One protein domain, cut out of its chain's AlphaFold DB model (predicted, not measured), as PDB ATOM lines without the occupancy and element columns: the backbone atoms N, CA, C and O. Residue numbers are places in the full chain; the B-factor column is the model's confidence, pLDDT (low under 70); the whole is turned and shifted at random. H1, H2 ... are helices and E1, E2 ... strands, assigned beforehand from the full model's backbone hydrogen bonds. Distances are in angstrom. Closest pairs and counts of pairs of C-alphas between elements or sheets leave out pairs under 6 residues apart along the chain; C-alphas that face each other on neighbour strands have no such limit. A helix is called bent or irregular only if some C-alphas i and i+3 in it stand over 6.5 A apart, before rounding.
ATOM      1  N   VAL A   5      -3.879 -28.559 -26.004       84.38
ATOM      2  CA  VAL A   5      -4.927 -29.547 -25.689       84.38
ATOM      3  C   VAL A   5      -6.320 -29.174 -26.206       84.38
ATOM      4  O   VAL A   5      -7.085 -30.055 -26.569       84.38
ATOM      5  N   HIS A   6      -6.641 -27.882 -26.324       86.50
ATOM      6  CA  HIS A   6      -7.943 -27.430 -26.830       86.50
ATOM      7  C   HIS A   6      -7.928 -27.107 -28.328       86.50
ATOM      8  O   HIS A   6      -8.946 -26.714 -28.885       86.50
ATOM      9  N   THR A   7      -6.785 -27.256 -29.006       88.69
ATOM     10  CA  THR A   7      -6.622 -26.776 -30.387       88.69
ATOM     11  C   THR A   7      -7.571 -27.470 -31.368       88.69
ATOM     12  O   THR A   7      -8.070 -26.805 -32.268       88.69
ATOM     13  N   ASN A   8      -7.881 -28.758 -31.176       88.50
ATOM     14  CA  ASN A   8      -8.826 -29.477 -32.041       88.50
ATOM     15  C   ASN A   8     -10.245 -28.898 -31.957       88.50
ATOM     16  O   ASN A   8     -10.816 -28.586 -32.995       88.50
ATOM     17  N   ALA A   9     -10.752 -28.655 -30.746       90.38
ATOM     18  CA  ALA A   9     -12.074 -28.063 -30.549       90.38
ATOM     19  C   ALA A   9     -12.178 -26.675 -31.208       90.38
ATOM     20  O   ALA A   9     -13.160 -26.367 -31.874       90.38
ATOM     21  N   PHE A  10     -11.134 -25.846 -31.097       91.69
ATOM     22  CA  PHE A  10     -11.117 -24.544 -31.770       91.69
ATOM     23  C   PHE A  10     -11.033 -24.652 -33.298       91.69
ATOM     24  O   PHE A  10     -11.653 -23.846 -33.983       91.69
ATOM     25  N   ILE A  11     -10.302 -25.630 -33.843       90.81
ATOM     26  CA  ILE A  11     -10.282 -25.881 -35.294       90.81
ATOM     27  C   ILE A  11     -11.670 -26.319 -35.780       90.81
ATOM     28  O   ILE A  11     -12.116 -25.855 -36.823       90.81
ATOM     29  N   GLU A  12     -12.365 -27.183 -35.040       93.00
ATOM     30  CA  GLU A  12     -13.724 -27.620 -35.385       93.00
ATOM     31  C   GLU A  12     -14.725 -26.465 -35.393       93.00
ATOM     32  O   GLU A  12     -15.563 -26.402 -36.288       93.00
ATOM     33  N   LEU A  13     -14.610 -25.532 -34.443       93.94
ATOM     34  CA  LEU A  13     -15.411 -24.307 -34.439       93.94
ATOM     35  C   LEU A  13     -15.143 -23.460 -35.689       93.94
ATOM     36  O   LEU A  13     -16.085 -23.094 -36.385       93.94
ATOM     37  N   LEU A  14     -13.871 -23.206 -36.015       92.25
ATOM     38  CA  LEU A  14     -13.501 -22.404 -37.187       92.25
ATOM     39  C   LEU A  14     -13.985 -23.032 -38.503       92.25
ATOM     40  O   LEU A  14     -14.434 -22.311 -39.384       92.25
ATOM     41  N   LYS A  15     -13.966 -24.367 -38.616       91.19
ATOM     42  CA  LYS A  15     -14.499 -25.100 -39.780       91.19
ATOM     43  C   LYS A  15     -16.018 -25.005 -39.945       91.19
ATOM     44  O   LYS A  15     -16.525 -25.343 -41.006       91.19
ATOM     45  N   ARG A  16     -16.736 -24.618 -38.891       93.62
ATOM     46  CA  ARG A  16     -18.186 -24.370 -38.895       93.62
ATOM     47  C   ARG A  16     -18.494 -22.874 -39.021       93.62
ATOM     48  O   ARG A  16     -19.544 -22.437 -38.562       93.62
ATOM     49  N   ASP A  17     -17.541 -22.098 -39.538       90.56
ATOM     50  CA  ASP A  17     -17.605 -20.641 -39.686       90.56
ATOM     51  C   ASP A  17     -17.834 -19.871 -38.373       90.56
ATOM     52  O   ASP A  17     -18.242 -18.709 -38.369       90.56
ATOM     53  N   VAL A  18     -17.520 -20.485 -37.223       93.81
ATOM     54  CA  VAL A  18     -17.584 -19.804 -35.927       93.81
ATOM     55  C   VAL A  18     -16.334 -18.957 -35.739       93.81
ATOM     56  O   VAL A  18     -15.215 -19.471 -35.674       93.81
ATOM     57  N   GLU A  19     -16.511 -17.649 -35.569       91.50
ATOM     58  CA  GLU A  19     -15.391 -16.763 -35.278       91.50
ATOM     59  C   GLU A  19     -14.897 -16.925 -33.839       91.50
ATOM     60  O   GLU A  19     -15.627 -16.737 -32.866       91.50
ATOM     61  N   VAL A  20     -13.607 -17.222 -33.692       90.75
ATOM     62  CA  VAL A  20     -12.971 -17.356 -32.382       90.75
ATOM     63  C   VAL A  20     -12.042 -16.177 -32.142       90.75
ATOM     64  O   VAL A  20     -11.147 -15.890 -32.938       90.75
ATOM     65  N   TYR A  21     -12.191 -15.547 -30.982       89.31
ATOM     66  CA  TYR A  21     -11.359 -14.436 -30.540       89.31
ATOM     67  C   TYR A  21     -10.705 -14.749 -29.197       89.31
ATOM     68  O   TYR A  21     -11.290 -15.402 -28.335       89.31
ATOM     69  N   TYR A  22      -9.485 -14.251 -28.983       87.19
ATOM     70  CA  TYR A  22      -8.887 -14.215 -27.648       87.19
ATOM     71  C   TYR A  22      -8.488 -12.802 -27.257       87.19
ATOM     72  O   TYR A  22      -7.983 -12.019 -28.064       87.19
ATOM     73  N   LEU A  23      -8.649 -12.507 -25.974       87.62
ATOM     74  CA  LEU A  23      -8.240 -11.241 -25.396       87.62
ATOM     75  C   LEU A  23      -6.708 -11.135 -25.358       87.62
ATOM     76  O   LEU A  23      -6.014 -12.013 -24.831       87.62
ATOM     77  N   ARG A  24      -6.158 -10.039 -25.893       82.31
ATOM     78  CA  ARG A  24      -4.703  -9.801 -25.946       82.31
ATOM     79  C   ARG A  24      -4.082  -9.633 -24.558       82.31
ATOM     80  O   ARG A  24      -2.905  -9.940 -24.380       82.31
ATOM     81  N   ARG A  25      -4.852  -9.130 -23.586       84.50
ATOM     82  CA  ARG A  25      -4.405  -8.833 -22.217       84.50
ATOM     83  C   ARG A  25      -5.420  -9.343 -21.199       84.50
ATOM     84  O   ARG A  25      -6.368  -8.650 -20.864       84.50
ATOM     85  N   VAL A  26      -5.175 -10.528 -20.645       85.69
ATOM     86  CA  VAL A  26      -6.087 -11.175 -19.677       85.69
ATOM     87  C   VAL A  26      -6.358 -10.304 -18.440       85.69
ATOM     88  O   VAL A  26      -7.458 -10.334 -17.899       85.69
ATOM     89  N   ARG A  27      -5.393  -9.468 -18.024       88.88
ATOM     90  CA  ARG A  27      -5.558  -8.532 -16.895       88.88
ATOM     91  C   ARG A  27      -6.714  -7.546 -17.080       88.88
ATOM     92  O   ARG A  27      -7.320  -7.167 -16.085       88.88
ATOM     93  N   MET A  28      -7.082  -7.221 -18.321       90.94
ATOM     94  CA  MET A  28      -8.199  -6.316 -18.596       90.94
ATOM     95  C   MET A  28      -9.532  -6.846 -18.070       90.94
ATOM     96  O   MET A  28     -10.363  -6.050 -17.656       90.94
ATOM     97  N   VAL A  29      -9.732  -8.169 -18.026       92.75
ATOM     98  CA  VAL A  29     -10.959  -8.745 -17.448       92.75
ATOM     99  C   VAL A  29     -11.075  -8.355 -15.979       92.75
ATOM    100  O   VAL A  29     -12.131  -7.916 -15.542       92.75
ATOM    101  N   LYS A  30      -9.970  -8.454 -15.228       93.44
ATOM    102  CA  LYS A  30      -9.922  -8.044 -13.820       93.44
ATOM    103  C   LYS A  30     -10.175  -6.540 -13.680       93.44
ATOM    104  O   LYS A  30     -11.042  -6.167 -12.903       93.44
ATOM    105  N   GLU A  31      -9.472  -5.714 -14.452       93.44
ATOM    106  CA  GLU A  31      -9.587  -4.248 -14.391       93.44
ATOM    107  C   GLU A  31     -11.008  -3.763 -14.719       93.44
ATOM    108  O   GLU A  31     -11.554  -2.911 -14.024       93.44
ATOM    109  N   VAL A  32     -11.636  -4.316 -15.761       94.06
ATOM    110  CA  VAL A  32     -13.012  -3.963 -16.142       94.06
ATOM    111  C   VAL A  32     -14.012  -4.477 -15.114       94.06
ATOM    112  O   VAL A  32     -14.935  -3.756 -14.750       94.06
ATOM    113  N   ARG A  33     -13.816  -5.687 -14.585       96.06
ATOM    114  CA  ARG A  33     -14.670  -6.230 -13.526       96.06
ATOM    115  C   ARG A  33     -14.629  -5.373 -12.257       96.06
ATOM    116  O   ARG A  33     -15.680  -5.107 -11.686       96.06
ATOM    117  N   GLU A  34     -13.442  -4.917 -11.854       95.00
ATOM    118  CA  GLU A  34     -13.247  -4.006 -10.716       95.00
ATOM    119  C   GLU A  34     -13.908  -2.645 -10.961       95.00
ATOM    120  O   GLU A  34     -14.635  -2.163 -10.097       95.00
ATOM    121  N   LYS A  35     -13.752  -2.067 -12.161       94.81
ATOM    122  CA  LYS A  35     -14.445  -0.824 -12.551       94.81
ATOM    123  C   LYS A  35     -15.968  -0.941 -12.506       94.81
ATOM    124  O   LYS A  35     -16.644   0.039 -12.224       94.81
ATOM    125  N   LEU A  36     -16.500  -2.127 -12.788       94.69
ATOM    126  CA  LEU A  36     -17.930  -2.422 -12.739       94.69
ATOM    127  C   LEU A  36     -18.414  -2.841 -11.337       94.69
ATOM    128  O   LEU A  36     -19.569  -3.236 -11.197       94.69
ATOM    129  N   GLY A  37     -17.551  -2.805 -10.311       95.69
ATOM    130  CA  GLY A  37     -17.907  -3.165  -8.932       95.69
ATOM    131  C   GLY A  37     -18.287  -4.639  -8.744       95.69
ATOM    132  O   GLY A  37     -19.003  -4.981  -7.807       95.69
ATOM    133  N   MET A  38     -17.853  -5.528  -9.643       95.94
ATOM    134  CA  MET A  38     -18.265  -6.933  -9.645       95.94
ATOM    135  C   MET A  38     -17.268  -7.842  -8.913       95.94
ATOM    136  O   MET A  38     -16.051  -7.742  -9.078       95.94
ATOM    137  N   SER A  39     -17.783  -8.827  -8.173       94.50
ATOM    138  CA  SER A  39     -16.974  -9.906  -7.595       94.50
ATOM    139  C   SER A  39     -16.496 -10.899  -8.666       94.50
ATOM    140  O   SER A  39     -17.083 -11.010  -9.748       94.50
ATOM    141  N   LYS A  40     -15.416 -11.643  -8.391       94.94
ATOM    142  CA  LYS A  40     -14.876 -12.647  -9.321       94.94
ATOM    143  C   LYS A  40     -15.839 -13.832  -9.458       94.94
ATOM    144  O   LYS A  40     -16.002 -14.607  -8.523       94.94
ATOM    145  N   SER A  41     -16.417 -14.003 -10.642       94.81
ATOM    146  CA  SER A  41     -17.210 -15.176 -11.031       94.81
ATOM    147  C   SER A  41     -17.167 -15.345 -12.551       94.81
ATOM    148  O   SER A  41     -16.916 -14.375 -13.266       94.81
ATOM    149  N   ALA A  42     -17.447 -16.546 -13.066       93.50
ATOM    150  CA  ALA A  42     -17.469 -16.788 -14.513       93.50
ATOM    151  C   ALA A  42     -18.493 -15.890 -15.237       93.50
ATOM    152  O   ALA A  42     -18.186 -15.306 -16.275       93.50
ATOM    153  N   LYS A  43     -19.683 -15.710 -14.648       94.38
ATOM    154  CA  LYS A  43     -20.733 -14.825 -15.175       94.38
ATOM    155  C   LYS A  43     -20.261 -13.370 -15.259       94.38
ATOM    156  O   LYS A  43     -20.464 -12.711 -16.276       94.38
ATOM    157  N   ASN A  44     -19.597 -12.882 -14.211       95.44
ATOM    158  CA  ASN A  44     -19.088 -11.511 -14.173       95.44
ATOM    159  C   ASN A  44     -17.884 -11.317 -15.102       95.44
ATOM    160  O   ASN A  44     -17.748 -10.249 -15.691       95.44
ATOM    161  N   ASP A  45     -17.046 -12.340 -15.281       93.25
ATOM    162  CA  ASP A  45     -15.935 -12.311 -16.237       93.25
ATOM    163  C   ASP A  45     -16.445 -12.236 -17.681       93.25
ATOM    164  O   ASP A  45     -15.912 -11.457 -18.469       93.25
ATOM    165  N   ILE A  46     -17.515 -12.965 -18.018       92.62
ATOM    166  CA  ILE A  46     -18.185 -12.846 -19.321       92.62
ATOM    167  C   ILE A  46     -18.724 -11.428 -19.514       92.62
ATOM    168  O   ILE A  46     -18.430 -10.800 -20.530       92.62
ATOM    169  N   LYS A  47     -19.437 -10.878 -18.523       93.62
ATOM    170  CA  LYS A  47     -19.966  -9.506 -18.595       93.62
ATOM    171  C   LYS A  47     -18.852  -8.463 -18.752       93.62
ATOM    172  O   LYS A  47     -18.971  -7.548 -19.565       93.62
ATOM    173  N   ALA A  48     -17.749  -8.623 -18.022       94.25
ATOM    174  CA  ALA A  48     -16.573  -7.772 -18.163       94.25
ATOM    175  C   ALA A  48     -15.963  -7.889 -19.569       94.25
ATOM    176  O   ALA A  48     -15.656  -6.869 -20.178       94.25
ATOM    177  N   MET A  49     -15.846  -9.102 -20.121       93.00
ATOM    178  CA  MET A  49     -15.365  -9.310 -21.492       93.00
ATOM    179  C   MET A  49     -16.268  -8.655 -22.540       93.00
ATOM    180  O   MET A  49     -15.737  -8.036 -23.452       93.00
ATOM    181  N   MET A  50     -17.594  -8.722 -22.386       92.75
ATOM    182  CA  MET A  50     -18.548  -8.056 -23.290       92.75
ATOM    183  C   MET A  50     -18.452  -6.524 -23.258       92.75
ATOM    184  O   MET A  50     -18.912  -5.864 -24.181       92.75
ATOM    185  N   THR A  51     -17.864  -5.954 -22.201       94.38
ATOM    186  CA  THR A  51     -17.654  -4.502 -22.064       94.38
ATOM    187  C   THR A  51     -16.305  -4.058 -22.651       94.38
ATOM    188  O   THR A  51     -16.071  -2.869 -22.858       94.38
ATOM    189  N   ILE A  52     -15.380  -4.993 -22.893       93.31
ATOM    190  CA  ILE A  52     -14.081  -4.678 -23.489       93.31
ATOM    191  C   ILE A  52     -14.269  -4.430 -24.987       93.31
ATOM    192  O   ILE A  52     -14.850  -5.244 -25.694       93.31
ATOM    193  N   ASP A  53     -13.699  -3.327 -25.463       90.94
ATOM    194  CA  ASP A  53     -13.658  -2.956 -26.878       90.94
ATOM    195  C   ASP A  53     -12.978  -4.040 -27.745       90.94
ATOM    196  O   ASP A  53     -11.948  -4.623 -27.369       90.94
ATOM    197  N   ASP A  54     -13.563  -4.305 -28.911       87.12
ATOM    198  CA  ASP A  54     -13.193  -5.373 -29.842       87.12
ATOM    199  C   ASP A  54     -11.730  -5.285 -30.316       87.12
ATOM    200  O   ASP A  54     -11.078  -6.317 -30.516       87.12
ATOM    201  N   ARG A  55     -11.137  -4.083 -30.364       87.94
ATOM    202  CA  ARG A  55      -9.721  -3.871 -30.732       87.94
ATOM    203  C   ARG A  55      -8.743  -4.610 -29.817       87.94
ATOM    204  O   ARG A  55      -7.597  -4.890 -30.194       87.94
ATOM    205  N   TRP A  56      -9.168  -4.930 -28.593       88.56
ATOM    206  CA  TRP A  56      -8.368  -5.680 -27.623       88.56
ATOM    207  C   TRP A  56      -8.420  -7.186 -27.826       88.56
ATOM    208  O   TRP A  56      -7.605  -7.913 -27.242       88.56
ATOM    209  N   PHE A  57      -9.315  -7.655 -28.681       88.81
ATOM    210  CA  PHE A  57      -9.392  -9.035 -29.089       88.81
ATOM    211  C   PHE A  57      -8.521  -9.277 -30.324       88.81
ATOM    212  O   PHE A  57      -8.080  -8.383 -31.053       88.81
ATOM    213  N   GLN A  58      -8.149 -10.533 -30.502       86.31
ATOM    214  CA  GLN A  58      -7.416 -11.004 -31.659       86.31
ATOM    215  C   GLN A  58      -8.166 -12.203 -32.208       86.31
ATOM    216  O   GLN A  58      -8.289 -13.215 -31.512       86.31
ATOM    217  N   LYS A  59      -8.608 -12.088 -33.464       89.25
ATOM    218  CA  LYS A  59      -9.168 -13.210 -34.215       89.25
ATOM    219  C   LYS A  59      -8.136 -14.331 -34.295       89.25
ATOM    220  O   LYS A  59      -6.945 -14.077 -34.533       89.25
ATOM    221  N   VAL A  60      -8.589 -15.543 -34.017       88.94
ATOM    222  CA  VAL A  60      -7.817 -16.772 -34.149       88.94
ATOM    223  C   VAL A  60      -7.801 -17.168 -35.614       88.94
ATOM    224  O   VAL A  60      -8.823 -17.138 -36.287       88.94
TER     225      VAL A  60
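Overview. This is residues 5 to 60 of the 230 residues of an uncharacterized protein of Nitrososphaeria archaeon (UniProt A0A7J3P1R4). A loose, elongated model has a short two-stranded ribbon, E1 and E2, in its middle, with the single helix H1 towards one end and two crossed helices, H2 and H3, packed on each other towards the other. The printed part has 56 residues, with three named helices and two named strands in the order H1, E1, H2, H3, E2 along the chain. The sheet has the order E1 - E2 and is antiparallel, and the class is mostly helix. The whole is loose, with a radius of gyration of the C-alphas of 13.0 A, and the C-alphas span 38 by 22 by 17 A along their three main axes.

Arrangement. The sheet is made of E1, residues 21 to 23, and E2, residues 57 to 59, which are antiparallel neighbours with 150 degrees between their N-to-C directions. The C-alphas of Tyr 21 and Lys 59 face each other at 4.5 A, and so do those of Leu 23 and Phe 57, at 4.5 A. Across the pair, N 22 and O 58 are within hydrogen-bond range at 3.0 A, and N 58 and O 22 at 2.9 A. H2, residues 27 to 35, and H3, residues 42 to 51, touch, and the closest C-alphas are those of Arg 33 and Ala 48, 5.2 A apart. Their lines are about perpendicular, at 90 degrees. E1 and H3 are only just apart, with their closest C-alphas 8.4 A from each other. H2 and E2 are apart. H1, residues 5 to 15, is apart from H2, H3 and E2. Every O i to N i+4 pair is within hydrogen-bond range in H2 and H3, and 6 of 7 are in H1.

Along the chain. E1 begins at C-alpha 21, at (-11.359, -14.436, -30.540), and E2 ends at C-alpha 59, at (-9.168, -13.210, -34.215). H1 begins at C-alpha 5, at (-4.927, -29.547, -25.689), and is 17.6 A long from first to last C-alpha. It is irregular: C-alphas 5 and 8 are 7.5 A apart, and its line is a rough one. H3 measures 14.4 A and H2 12.5 A in the same way, while E1 measures 6.8 A and E2 6.6 A.

Size, cuts and confidence. The two C-alphas farthest apart are those of Lys 15 and Gly 37, at 38.0 A. The C-alphas of Val 5 and Val 60, the first and last printed residues, are 15.6 A apart. The printed part has no cut. The links H1 to E1, E1 to H2 and H3 to E2 are tight, the link H2 to H3 is short, and no link is long. The mean pLDDT of the printed part is 91.4, and no printed residue is under 70.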